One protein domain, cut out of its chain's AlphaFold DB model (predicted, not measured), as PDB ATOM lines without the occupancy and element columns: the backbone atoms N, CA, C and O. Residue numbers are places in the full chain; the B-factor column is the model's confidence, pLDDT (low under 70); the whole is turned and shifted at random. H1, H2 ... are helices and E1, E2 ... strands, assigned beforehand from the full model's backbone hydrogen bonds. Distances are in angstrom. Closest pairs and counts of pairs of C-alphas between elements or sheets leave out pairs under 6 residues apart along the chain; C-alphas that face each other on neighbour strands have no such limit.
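What this domain is: This is residues 37 to 125 of the 241 residues of an uncharacterized protein of Pseudomonas savastanoi pv. glycinea (UniProt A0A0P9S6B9). The shape is a loose body with two ends: at one end the longest helix, H1, begins over one face of a very small sheet, E1 and E2, and runs on past it, while at the other end three short helices, H2, H3 and H4, form a small cluster. Two long links without named elements, residues 65 to 75 and 104 to 117, join the two ends, and the first of them folds back along H1. The printed part has 89 residues, with two named strands and four named helices in the order E1, H1, H2, H3, H4, E2; the sheet has the order E1, E2 and is parallel. The class is mostly helix, though under half of the residues are in named elements. The whole is loose, with a radius of gyration of the C-alphas of 15.1 A, and it is only just flat, spanning 48 by 32 by 16 A along its three main axes.

Where its parts are: The printed part begins with E1, residues 37 to 39, whose first C-alpha, that of Ile 37, is at (0.066, 4.134, 17.060). H1 follows as residues 49 to 64 and measures 22.1 A from its first C-alpha to its last; C-alpha 49 is at (9.853, -0.888, 16.449) and C-alpha 64 at (8.740, 17.695, 28.409). H2 is residues 76 to 83, 11.1 A long, and H3 is residues 91 to 98, 10.8 A long. H4 has four residues, 100 to 103, and measures 5.2 A. E2 is residues 118 to 121, 9.4 A from first to last C-alpha, and ends with C-alpha 121 at (0.506, -2.150, 15.165).

How they stand to each other: E1 and E2 are parallel neighbours, with 42 degrees between their directions. The C-alphas of Ile 37 and Ile 119 face each other at 4.8 A, and N 38 and O 119, like N 121 and O 38, are 2.9 A apart, within hydrogen-bond range. The two strands and the four helices between them form a strand-helix-strand unit, two parallel neighbour strands that follow each other among the strands, with helices between. The closest C-alphas of H1 and E2 are those of Glu 53 and Met 118, 6.1 A apart. Within 10 A, H1 has 13 pairs of C-alphas with E2 and 4 with E1, made by its residues 49 to 57. H1 touches no helix, and it is apart from H2, H3 and H4. H2 and H3 touch, their lines about perpendicular at 82 degrees; their closest C-alphas are those of Tyr 78 and Leu 97, 6.3 A apart. H2 and H4 only just touch, with 3 pairs of C-alphas within 8 A, the closest being Tyr 78 and Tyr 103 at 6.0 A. H3 and H4 are close but not clearly touching; their closest C-alphas are those of Ile 96 and Tyr 103, 6.4 A apart. In H1 every O i to N i+4 pair is within hydrogen-bond range, in H2 3 of 4 and in H3 2 of 4, while H4 is too short for such a pair.

The domain as a whole: The two C-alphas farthest apart are those of Leu 64 and Glu 87, at 48.1 A. The printed part has no cut. The links from H1 to H2 and from H4 to E2 are long, with 11 and 14 residues, and the link from H3 to H4 is tight, with 1 residue. The mean pLDDT of the printed part is 87.3, and residue 112 alone is under 70.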
ATOM      1  N   ILE A  37       0.189   5.434  17.719       93.12
ATOM      2  CA  ILE A  37       0.066   4.134  17.060       93.12
ATOM      3  C   ILE A  37       1.077   4.119  15.922       93.12
ATOM      4  O   ILE A  37       0.953   4.894  14.975       93.12
ATOM      5  N   PHE A  38       2.082   3.259  16.034       93.25
ATOM      6  CA  PHE A  38       3.134   3.152  15.036       93.25
ATOM      7  C   PHE A  38       2.852   1.972  14.109       93.25
ATOM      8  O   PHE A  38       2.691   0.835  14.558       93.25
ATOM      9  N   LEU A  39       2.780   2.269  12.813       90.12
ATOM     10  CA  LEU A  39       2.586   1.300  11.744       90.12
ATOM     11  C   LEU A  39       3.815   1.330  10.841       90.12
ATOM     12  O   LEU A  39       4.174   2.393  10.335       90.12
ATOM     13  N   HIS A  40       4.417   0.169  10.602       87.19
ATOM     14  CA  HIS A  40       5.434   0.002   9.565       87.19
ATOM     15  C   HIS A  40       4.904  -0.882   8.425       87.19
ATOM     16  O   HIS A  40       3.691  -1.084   8.298       87.19
ATOM     17  N   GLY A  41       5.804  -1.320   7.546       79.81
ATOM     18  CA  GLY A  41       5.506  -2.060   6.328       79.81
ATOM     19  C   GLY A  41       4.563  -3.250   6.516       79.81
ATOM     20  O   GLY A  41       4.386  -3.798   7.604       79.81
ATOM     21  N   VAL A  42       3.939  -3.653   5.411       78.94
ATOM     22  CA  VAL A  42       3.062  -4.828   5.378       78.94
ATOM     23  C   VAL A  42       3.870  -6.072   5.728       78.94
ATOM     24  O   VAL A  42       4.900  -6.305   5.098       78.94
ATOM     25  N   ASN A  43       3.365  -6.892   6.653       80.69
ATOM     26  CA  ASN A  43       4.019  -8.131   7.080       80.69
ATOM     27  C   ASN A  43       5.455  -7.921   7.598       80.69
ATOM     28  O   ASN A  43       6.315  -8.785   7.423       80.69
ATOM     29  N   ASP A  44       5.734  -6.759   8.190       83.44
ATOM     30  CA  ASP A  44       7.009  -6.518   8.853       83.44
ATOM     31  C   ASP A  44       7.043  -7.245  10.208       83.44
ATOM     32  O   ASP A  44       6.081  -7.116  10.979       83.44
ATOM     33  N   PRO A  45       8.125  -7.975  10.533       82.75
ATOM     34  CA  PRO A  45       8.257  -8.626  11.833       82.75
ATOM     35  C   PRO A  45       8.413  -7.623  12.996       82.75
ATOM     36  O   PRO A  45       8.270  -7.993  14.158       82.75
ATOM     37  N   GLY A  46       8.635  -6.336  12.712       85.81
ATOM     38  CA  GLY A  46       8.754  -5.254  13.690       85.81
ATOM     39  C   GLY A  46      10.193  -4.835  13.964       85.81
ATOM     40  O   GLY A  46      10.463  -4.286  15.031       85.81
ATOM     41  N   ALA A  47      11.116  -5.065  13.025       87.56
ATOM     42  CA  ALA A  47      12.550  -4.861  13.249       87.56
ATOM     43  C   ALA A  47      12.914  -3.421  13.649       87.56
ATOM     44  O   ALA A  47      13.869  -3.194  14.387       87.56
ATOM     45  N   SER A  48      12.135  -2.437  13.197       89.50
ATOM     46  CA  SER A  48      12.353  -1.021  13.516       89.50
ATOM     47  C   SER A  48      11.621  -0.540  14.774       89.50
ATOM     48  O   SER A  48      11.829   0.599  15.192       89.50
ATOM     49  N   TYR A  49      10.746  -1.353  15.377       92.38
ATOM     50  CA  TYR A  49       9.853  -0.888  16.449       92.38
ATOM     51  C   TYR A  49      10.610  -0.517  17.720       92.38
ATOM     52  O   TYR A  49      10.313   0.518  18.312       92.38
ATOM     53  N   GLU A  50      11.624  -1.295  18.093       92.88
ATOM     54  CA  GLU A  50      12.453  -1.016  19.266       92.88
ATOM     55  C   GLU A  50      13.183   0.327  19.151       92.88
ATOM     56  O   GLU A  50      13.120   1.155  20.064       92.88
ATOM     57  N   SER A  51      13.838   0.575  18.015       94.06
ATOM     58  CA  SER A  51      14.591   1.812  17.789       94.06
ATOM     59  C   SER A  51      13.677   3.037  17.785       94.06
ATOM     60  O   SER A  51      14.010   4.059  18.386       94.06
ATOM     61  N   VAL A  52      12.504   2.927  17.151       94.56
ATOM     62  CA  VAL A  52      11.521   4.018  17.104       94.56
ATOM     63  C   VAL A  52      10.923   4.277  18.485       94.56
ATOM     64  O   VAL A  52      10.853   5.431  18.900       94.56
ATOM     65  N   GLU A  53      10.530   3.235  19.222       94.56
ATOM     66  CA  GLU A  53       9.959   3.386  20.563       94.56
ATOM     67  C   GLU A  53      10.965   4.017  21.534       94.56
ATOM     68  O   GLU A  53      10.601   4.906  22.309       94.56
ATOM     69  N   THR A  54      12.233   3.605  21.452       94.69
ATOM     70  CA  THR A  54      13.326   4.149  22.267       94.69
ATOM     71  C   THR A  54      13.560   5.625  21.969       94.69
ATOM     72  O   THR A  54      13.511   6.448  22.885       94.69
ATOM     73  N   GLY A  55      13.742   5.981  20.693       95.25
ATOM     74  CA  GLY A  55      13.964   7.369  20.286       95.25
ATOM     75  C   GLY A  55      12.770   8.275  20.593       95.25
ATOM     76  O   GLY A  55      12.949   9.421  21.004       95.25
ATOM     77  N   LEU A  56      11.546   7.758  20.460       94.56
ATOM     78  CA  LEU A  56      10.330   8.497  20.783       94.56
ATOM     79  C   LEU A  56      10.222   8.779  22.287       94.56
ATOM     80  O   LEU A  56       9.970   9.920  22.667       94.56
ATOM     81  N   CYS A  57      10.430   7.771  23.141       93.31
ATOM     82  CA  CYS A  57      10.395   7.970  24.591       93.31
ATOM     83  C   CYS A  57      11.497   8.937  25.038       93.31
ATOM     84  O   CYS A  57      11.207   9.879  25.769       93.31
ATOM     85  N   GLN A  58      12.725   8.766  24.537       94.50
ATOM     86  CA  GLN A  58      13.837   9.668  24.834       94.50
ATOM     87  C   GLN A  58      13.524  11.112  24.418       94.50
ATOM     88  O   GLN A  58      13.626  12.030  25.227       94.50
ATOM     89  N   GLY A  59      13.082  11.324  23.177       94.50
ATOM     90  CA  GLY A  59      12.824  12.668  22.668       94.50
ATOM     91  C   GLY A  59      11.649  13.376  23.353       94.50
ATOM     92  O   GLY A  59      11.640  14.606  23.420       94.50
ATOM     93  N   VAL A  60      10.648  12.636  23.836       93.12
ATOM     94  CA  VAL A  60       9.541  13.206  24.620       93.12
ATOM     95  C   VAL A  60       9.999  13.524  26.040       93.12
ATOM     96  O   VAL A  60       9.671  14.599  26.539       93.12
ATOM     97  N   ASN A  61      10.791  12.641  26.649       92.56
ATOM     98  CA  ASN A  61      11.384  12.872  27.961       92.56
ATOM     99  C   ASN A  61      12.208  14.166  27.986       92.56
ATOM    100  O   ASN A  61      12.007  15.000  28.862       92.56
ATOM    101  N   GLU A  62      13.062  14.371  26.981       94.25
ATOM    102  CA  GLU A  62      13.893  15.575  26.842       94.25
ATOM    103  C   GLU A  62      13.062  16.853  26.622       94.25
ATOM    104  O   GLU A  62      13.365  17.895  27.195       94.25
ATOM    105  N   ARG A  63      12.002  16.799  25.800       94.94
ATOM    106  CA  ARG A  63      11.189  17.989  25.470       94.94
ATOM    107  C   ARG A  63      10.229  18.409  26.576       94.94
ATOM    108  O   ARG A  63       9.894  19.587  26.655       94.94
ATOM    109  N   LEU A  64       9.726  17.452  27.354       90.31
ATOM    110  CA  LEU A  64       8.740  17.695  28.409       90.31
ATOM    111  C   LEU A  64       9.350  17.675  29.816       90.31
ATOM    112  O   LEU A  64       8.593  17.751  30.780       90.31
ATOM    113  N   ASP A  65      10.677  17.546  29.921       88.06
ATOM    114  CA  ASP A  65      11.414  17.391  31.182       88.06
ATOM    115  C   ASP A  65      10.810  16.291  32.081       88.06
ATOM    116  O   ASP A  65      10.529  16.455  33.267       88.06
ATOM    117  N   ARG A  66      10.521  15.147  31.454       82.56
ATOM    118  CA  ARG A  66       9.815  14.002  32.041       82.56
ATOM    119  C   ARG A  66      10.746  12.791  32.010       82.56
ATOM    120  O   ARG A  66      10.994  12.294  30.929       82.56
ATOM    121  N   PRO A  67      11.285  12.273  33.125       83.31
ATOM    122  CA  PRO A  67      12.170  11.099  33.095       83.31
ATOM    123  C   PRO A  67      11.417   9.757  33.195       83.31
ATOM    124  O   PRO A  67      12.038   8.700  33.279       83.31
ATOM    125  N   ASP A  68      10.083   9.783  33.238       86.88
ATOM    126  CA  ASP A  68       9.253   8.625  33.569       86.88
ATOM    127  C   ASP A  68       8.952   7.700  32.382       86.88
ATOM    128  O   ASP A  68       8.560   6.554  32.608       86.88
ATOM    129  N   LEU A  69       9.093   8.152  31.127       89.81
ATOM    130  CA  LEU A  69       8.752   7.311  29.978       89.81
ATOM    131  C   LEU A  69       9.872   6.317  29.683       89.81
ATOM    132  O   LEU A  69      11.031   6.687  29.497       89.81
ATOM    133  N   VAL A  70       9.500   5.045  29.594       91.19
ATOM    134  CA  VAL A  70      10.415   3.922  29.397       91.19
ATOM    135  C   VAL A  70       9.899   3.068  28.249       91.19
ATOM    136  O   VAL A  70       8.774   2.557  28.293       91.19
ATOM    137  N   ALA A  71      10.738   2.896  27.230       92.06
ATOM    138  CA  ALA A  71      10.437   2.070  26.071       92.06
ATOM    139  C   ALA A  71      10.205   0.596  26.450       92.06
ATOM    140  O   ALA A  71      10.760   0.073  27.423       92.06
ATOM    141  N   GLY A  72       9.370  -0.082  25.663       90.75
ATOM    142  CA  GLY A  72       9.219  -1.528  25.727       90.75
ATOM    143  C   GLY A  72      10.518  -2.254  25.387       90.75
ATOM    144  O   GLY A  72      11.341  -1.764  24.619       90.75
ATOM    145  N   ARG A  73      10.688  -3.446  25.959       90.69
ATOM    146  CA  ARG A  73      11.761  -4.370  25.575       90.69
ATOM    147  C   ARG A  73      11.267  -5.272  24.453       90.69
ATOM    148  O   ARG A  73      10.105  -5.675  24.478       90.69
ATOM    149  N   TYR A  74      12.138  -5.613  23.516       91.19
ATOM    150  CA  TYR A  74      11.828  -6.486  22.387       91.19
ATOM    151  C   TYR A  74      12.728  -7.722  22.423       91.19
ATOM    152  O   TYR A  74      13.828  -7.669  22.970       91.19
ATOM    153  N   GLY A  75      12.234  -8.864  21.943       90.00
ATOM    154  CA  GLY A  75      13.045 -10.081  21.814       90.00
ATOM    155  C   GLY A  75      13.568 -10.665  23.124       90.00
ATOM    156  O   GLY A  75      14.475 -11.491  23.113       90.00
ATOM    157  N   ALA A  76      13.027 -10.246  24.272       89.31
ATOM    158  CA  ALA A  76      13.628 -10.528  25.573       89.31
ATOM    159  C   ALA A  76      13.702 -12.028  25.901       89.31
ATOM    160  O   ALA A  76      14.638 -12.452  26.573       89.31
ATOM    161  N   GLU A  77      12.721 -12.824  25.471       86.94
ATOM    162  CA  GLU A  77      12.750 -14.285  25.627       86.94
ATOM    163  C   GLU A  77      13.738 -14.924  24.632       86.94
ATOM    164  O   GLU A  77      14.571 -15.729  25.046       86.94
ATOM    165  N   TYR A  78      13.740 -14.486  23.368       88.81
ATOM    166  CA  TYR A  78      14.657 -14.972  22.328       88.81
ATOM    167  C   TYR A  78      16.135 -14.750  22.696       88.81
ATOM    168  O   TYR A  78      16.936 -15.682  22.690       88.81
ATOM    169  N   GLU A  79      16.496 -13.531  23.104       89.06
ATOM    170  CA  GLU A  79      17.868 -13.166  23.482       89.06
ATOM    171  C   GLU A  79      18.352 -13.863  24.761       89.06
ATOM    172  O   GLU A  79      19.550 -14.098  24.923       89.06
ATOM    173  N   LYS A  80      17.445 -14.217  25.681       88.88
ATOM    174  CA  LYS A  80      17.803 -15.028  26.855       88.88
ATOM    175  C   LYS A  80      18.171 -16.445  26.439       88.88
ATOM    176  O   LYS A  80      19.223 -16.927  26.839       88.88
ATOM    177  N   LEU A  81      17.329 -17.079  25.625       87.81
ATOM    178  CA  LEU A  81      17.543 -18.452  25.166       87.81
ATOM    179  C   LEU A  81      18.790 -18.569  24.293       87.81
ATOM    180  O   LEU A  81      19.552 -19.516  24.435       87.81
ATOM    181  N   ARG A  82      19.052 -17.566  23.451       88.00
ATOM    182  CA  ARG A  82      20.230 -17.533  22.577       88.00
ATOM    183  C   ARG A  82      21.558 -17.509  23.345       88.00
ATOM    184  O   ARG A  82      22.580 -17.912  22.800       88.00
ATOM    185  N   LYS A  83      21.558 -17.005  24.583       88.56
ATOM    186  CA  LYS A  83      22.747 -16.930  25.449       88.56
ATOM    187  C   LYS A  83      22.976 -18.192  26.276       88.56
ATOM    188  O   LYS A  83      24.057 -18.332  26.841       88.56
ATOM    189  N   LEU A  84      21.979 -19.070  26.387       87.75
ATOM    190  CA  LEU A  84      22.122 -20.329  27.106       87.75
ATOM    191  C   LEU A  84      22.939 -21.331  26.271       87.75
ATOM    192  O   LEU A  84      22.840 -21.325  25.040       87.75
ATOM    193  N   PRO A  85      23.733 -22.206  26.910       83.75
ATOM    194  CA  PRO A  85      24.312 -23.363  26.238       83.75
ATOM    195  C   PRO A  85      23.211 -24.231  25.621       83.75
ATOM    196  O   PRO A  85      22.150 -24.404  26.217       83.75
ATOM    197  N   SER A  86      23.465 -24.826  24.451       75.81
ATOM    198  CA  SER A  86      22.459 -25.636  23.739       75.81
ATOM    199  C   SER A  86      21.950 -26.846  24.541       75.81
ATOM    200  O   SER A  86      20.900 -27.388  24.202       75.81
ATOM    201  N   GLU A  87      22.695 -27.280  25.557       77.88
ATOM    202  CA  GLU A  87      22.367 -28.395  26.456       77.88
ATOM    203  C   GLU A  87      21.295 -28.018  27.492       77.88
ATOM    204  O   GLU A  87      20.519 -28.875  27.906       77.88
ATOM    205  N   ASP A  88      21.200 -26.733  27.845       80.25
ATOM    206  CA  ASP A  88      20.266 -26.213  28.853       80.25
ATOM    207  C   ASP A  88      18.938 -25.727  28.242       80.25
ATOM    208  O   ASP A  88      18.008 -25.357  28.963       80.25
ATOM    209  N   VAL A  89      18.837 -25.706  26.907       79.88
ATOM    210  CA  VAL A  89      17.630 -25.276  26.190       79.88
ATOM    211  C   VAL A  89      16.646 -26.440  26.105       79.88
ATOM    212  O   VAL A  89      16.895 -27.440  25.425       79.88
ATOM    213  N   GLN A  90      15.499 -26.287  26.766       81.00
ATOM    214  CA  GLN A  90      14.423 -27.277  26.726       81.00
ATOM    215  C   GLN A  90      13.809 -27.404  25.318       81.00
ATOM    216  O   GLN A  90      13.887 -26.486  24.500       81.00
ATOM    217  N   ASP A  91      13.193 -28.548  25.013       77.38
ATOM    218  CA  ASP A  91      12.650 -28.826  23.673       77.38
ATOM    219  C   ASP A  91      11.534 -27.855  23.250       77.38
ATOM    220  O   ASP A  91      11.432 -27.502  22.075       77.38
ATOM    221  N   ASP A  92      10.738 -27.360  24.196       74.44
ATOM    222  CA  ASP A  92       9.729 -26.320  23.969       74.44
ATOM    223  C   ASP A  92      10.362 -24.951  23.644       74.44
ATOM    224  O   ASP A  92       9.862 -24.206  22.799       74.44
ATOM    225  N   GLN A  93      11.508 -24.641  24.253       81.50
ATOM    226  CA  GLN A  93      12.279 -23.417  24.025       81.50
ATOM    227  C   GLN A  93      13.045 -23.430  22.699       81.50
ATOM    228  O   GLN A  93      13.271 -22.370  22.109       81.50
ATOM    229  N   LYS A  94      13.395 -24.613  22.178       79.75
ATOM    230  CA  LYS A  94      14.005 -24.740  20.843       79.75
ATOM    231  C   LYS A  94      13.097 -24.169  19.758       79.75
ATOM    232  O   LYS A  94      13.596 -23.525  18.842       79.75
ATOM    233  N   GLY A  95      11.775 -24.307  19.900       82.12
ATOM    234  CA  GLY A  95      10.801 -23.729  18.968       82.12
ATOM    235  C   GLY A  95      10.863 -22.198  18.870       82.12
ATOM    236  O   GLY A  95      10.625 -21.647  17.798       82.12
ATOM    237  N   ILE A  96      11.242 -21.515  19.956       83.62
ATOM    238  CA  ILE A  96      11.399 -20.052  19.993       83.62
ATOM    239  C   ILE A  96      12.648 -19.622  19.218       83.62
ATOM    240  O   ILE A  96      12.607 -18.654  18.461       83.62
ATOM    241  N   LEU A  97      13.759 -20.342  19.396       84.06
ATOM    242  CA  LEU A  97      15.004 -20.074  18.669       84.06
ATOM    243  C   LEU A  97      14.879 -20.382  17.176       84.06
ATOM    244  O   LEU A  97      15.483 -19.699  16.349       84.06
ATOM    245  N   ASP A  98      14.085 -21.398  16.855       85.81
ATOM    246  CA  ASP A  98      13.828 -21.858  15.497       85.81
ATOM    247  C   ASP A  98      12.926 -20.876  14.712       85.81
ATOM    248  O   ASP A  98      13.057 -20.768  13.492       85.81
ATOM    249  N   ASP A  99      12.067 -20.094  15.385       85.62
ATOM    250  CA  ASP A  99      11.208 -19.057  14.781       85.62
ATOM    251  C   ASP A  99      11.628 -17.611  15.146       85.62
ATOM    252  O   ASP A  99      10.935 -16.909  15.895       85.62
ATOM    253  N   PRO A 100      12.762 -17.111  14.620       86.06
ATOM    254  CA  PRO A 100      13.214 -15.755  14.913       86.06
ATOM    255  C   PRO A 100      12.238 -14.681  14.417       86.06
ATOM    256  O   PRO A 100      12.100 -13.657  15.079       86.06
ATOM    257  N   ASP A 101      11.527 -14.905  13.309       83.19
ATOM    258  CA  ASP A 101      10.629 -13.906  12.714       83.19
ATOM    259  C   ASP A 101       9.498 -13.504  13.675       83.19
ATOM    260  O   ASP A 101       9.111 -12.334  13.733       83.19
ATOM    261  N   THR A 102       9.011 -14.451  14.484       85.25
ATOM    262  CA  THR A 102       7.964 -14.198  15.483       85.25
ATOM    263  C   THR A 102       8.513 -13.635  16.789       85.25
ATOM    264  O   THR A 102       7.886 -12.748  17.377       85.25
ATOM    265  N   TYR A 103       9.631 -14.175  17.283       88.69
ATOM    266  CA  TYR A 103      10.073 -13.954  18.665       88.69
ATOM    267  C   TYR A 103      11.178 -12.908  18.816       88.69
ATOM    268  O   TYR A 103      11.215 -12.235  19.846       88.69
ATOM    269  N   LEU A 104      12.043 -12.719  17.814       89.94
ATOM    270  CA  LEU A 104      13.175 -11.783  17.887       89.94
ATOM    271  C   LEU A 104      12.713 -10.334  18.081       89.94
ATOM    272  O   LEU A 104      13.316  -9.584  18.841       89.94
ATOM    273  N   TYR A 105      11.613  -9.950  17.435       89.81
ATOM    274  CA  TYR A 105      11.073  -8.587  17.466       89.81
ATOM    275  C   TYR A 105       9.749  -8.490  18.227       89.81
ATOM    276  O   TYR A 105       9.004  -7.513  18.110       89.81
ATOM    277  N   GLN A 106       9.429  -9.504  19.031       89.06
ATOM    278  CA  GLN A 106       8.233  -9.477  19.854       89.06
ATOM    279  C   GLN A 106       8.417  -8.513  21.025       89.06
ATOM    280  O   GLN A 106       9.337  -8.667  21.829       89.06
ATOM    281  N   ARG A 107       7.501  -7.550  21.164       90.12
ATOM    282  CA  ARG A 107       7.448  -6.669  22.335       90.12
ATOM    283  C   ARG A 107       7.072  -7.455  23.594       90.12
ATOM    284  O   ARG A 107       6.054  -8.150  23.613       90.12
ATOM    285  N   ASP A 108       7.857  -7.294  24.652       88.12
ATOM    286  CA  ASP A 108       7.619  -7.869  25.975       88.12
ATOM    287  C   ASP A 108       6.479  -7.127  26.689       88.12
ATOM    288  O   ASP A 108       6.581  -5.945  27.031       88.12
ATOM    289  N   THR A 109       5.384  -7.846  26.927       79.50
ATOM    290  CA  THR A 109       4.187  -7.352  27.622       79.50
ATOM    291  C   THR A 109       4.247  -7.538  29.131       79.50
ATOM    292  O   THR A 109       3.466  -6.924  29.854       79.50
ATOM    293  N   LYS A 110       5.153  -8.388  29.621       78.94
ATOM    294  CA  LYS A 110       5.256  -8.758  31.036       78.94
ATOM    295  C   LYS A 110       6.213  -7.848  31.797       78.94
ATOM    296  O   LYS A 110       6.295  -7.939  33.018       78.94
ATOM    297  N   ASN A 111       6.945  -6.976  31.106       75.25
ATOM    298  CA  ASN A 111       7.881  -6.059  31.736       75.25
ATOM    299  C   ASN A 111       7.150  -5.023  32.619       75.25
ATOM    300  O   ASN A 111       6.502  -4.124  32.078       75.25
ATOM    301  N   PRO A 112       7.328  -5.045  33.954       65.12
ATOM    302  CA  PRO A 112       6.647  -4.112  34.853       65.12
ATOM    303  C   PRO A 112       7.145  -2.663  34.722       65.12
ATOM    304  O   PRO A 112       6.534  -1.760  35.282       65.12
ATOM    305  N   LYS A 113       8.257  -2.429  34.008       79.62
ATOM    306  CA  LYS A 113       8.877  -1.104  33.857       79.62
ATOM    307  C   LYS A 113       8.493  -0.369  32.572       79.62
ATOM    308  O   LYS A 113       8.918   0.765  32.400       79.62
ATOM    309  N   THR A 114       7.757  -0.992  31.653       86.69
ATOM    310  CA  THR A 114       7.416  -0.344  30.378       86.69
ATOM    311  C   THR A 114       6.387   0.764  30.605       86.69
ATOM    312  O   THR A 114       5.285   0.505  31.088       86.69
ATOM    313  N   ARG A 115       6.722   1.992  30.204       88.06
ATOM    314  CA  ARG A 115       5.853   3.172  30.274       88.06
ATOM    315  C   ARG A 115       6.033   4.001  29.012       88.06
ATOM    316  O   ARG A 115       6.685   5.036  29.002       88.06
ATOM    317  N   SER A 116       5.476   3.494  27.927       90.19
ATOM    318  CA  SER A 116       5.675   4.045  26.593       90.19
ATOM    319  C   SER A 116       4.385   4.613  26.029       90.19
ATOM    320  O   SER A 116       3.300   4.075  26.257       90.19
ATOM    321  N   LEU A 117       4.524   5.686  25.252       90.25
ATOM    322  CA  LEU A 117       3.433   6.265  24.474       90.25
ATOM    323  C   LEU A 117       3.182   5.525  23.148       90.25
ATOM    324  O   LEU A 117       2.179   5.796  22.491       90.25
ATOM    325  N   MET A 118       4.070   4.613  22.743       92.69
ATOM    326  CA  MET A 118       3.975   3.895  21.475       92.69
ATOM    327  C   MET A 118       3.191   2.589  21.609       92.69
ATOM    328  O   MET A 118       3.456   1.755  22.479       92.69
ATOM    329  N   ILE A 119       2.273   2.381  20.671       91.56
ATOM    330  CA  ILE A 119       1.586   1.116  20.445       91.56
ATOM    331  C   ILE A 119       2.035   0.578  19.086       91.56
ATOM    332  O   ILE A 119       1.678   1.170  18.062       91.56
ATOM    333  N   PRO A 120       2.789  -0.532  19.048       91.56
ATOM    334  CA  PRO A 120       3.125  -1.178  17.789       91.56
ATOM    335  C   PRO A 120       1.877  -1.824  17.178       91.56
ATOM    336  O   PRO A 120       1.165  -2.584  17.842       91.56
ATOM    337  N   PHE A 121       1.611  -1.545  15.903       91.88
ATOM    338  CA  PHE A 121       0.506  -2.150  15.165       91.88
ATOM    339  C   PHE A 121       1.041  -3.011  14.023       91.88
ATOM    340  O   PHE A 121       1.571  -2.516  13.030       91.88
ATOM    341  N   TYR A 122       0.902  -4.323  14.182       89.31
ATOM    342  CA  TYR A 122       1.313  -5.310  13.192       89.31
ATOM    343  C   TYR A 122       0.142  -5.628  12.272       89.31
ATOM    344  O   TYR A 122      -0.970  -5.934  12.728       89.31
ATOM    345  N   TRP A 123       0.387  -5.570  10.969       89.25
ATOM    346  CA  TRP A 123      -0.640  -5.812   9.973       89.25
ATOM    347  C   TRP A 123      -0.068  -6.480   8.738       89.25
ATOM    348  O   TRP A 123       1.121  -6.382   8.434       89.25
ATOM    349  N   GLY A 124      -0.941  -7.194   8.041       88.88
ATOM    350  CA  GLY A 124      -0.463  -8.173   7.104       88.88
ATOM    351  C   GLY A 124      -1.534  -9.056   6.498       88.88
ATOM    352  O   GLY A 124      -2.722  -8.908   6.790       88.88
ATOM    353  N   TYR A 125      -1.080  -9.981   5.664       89.38
ATOM    354  CA  TYR A 125      -1.885 -11.049   5.100       89.38
ATOM    355  C   TYR A 125      -1.417 -12.394   5.650       89.38
ATOM    356  O   TYR A 125      -0.240 -12.742   5.539       89.38
TER     357      TYR A 125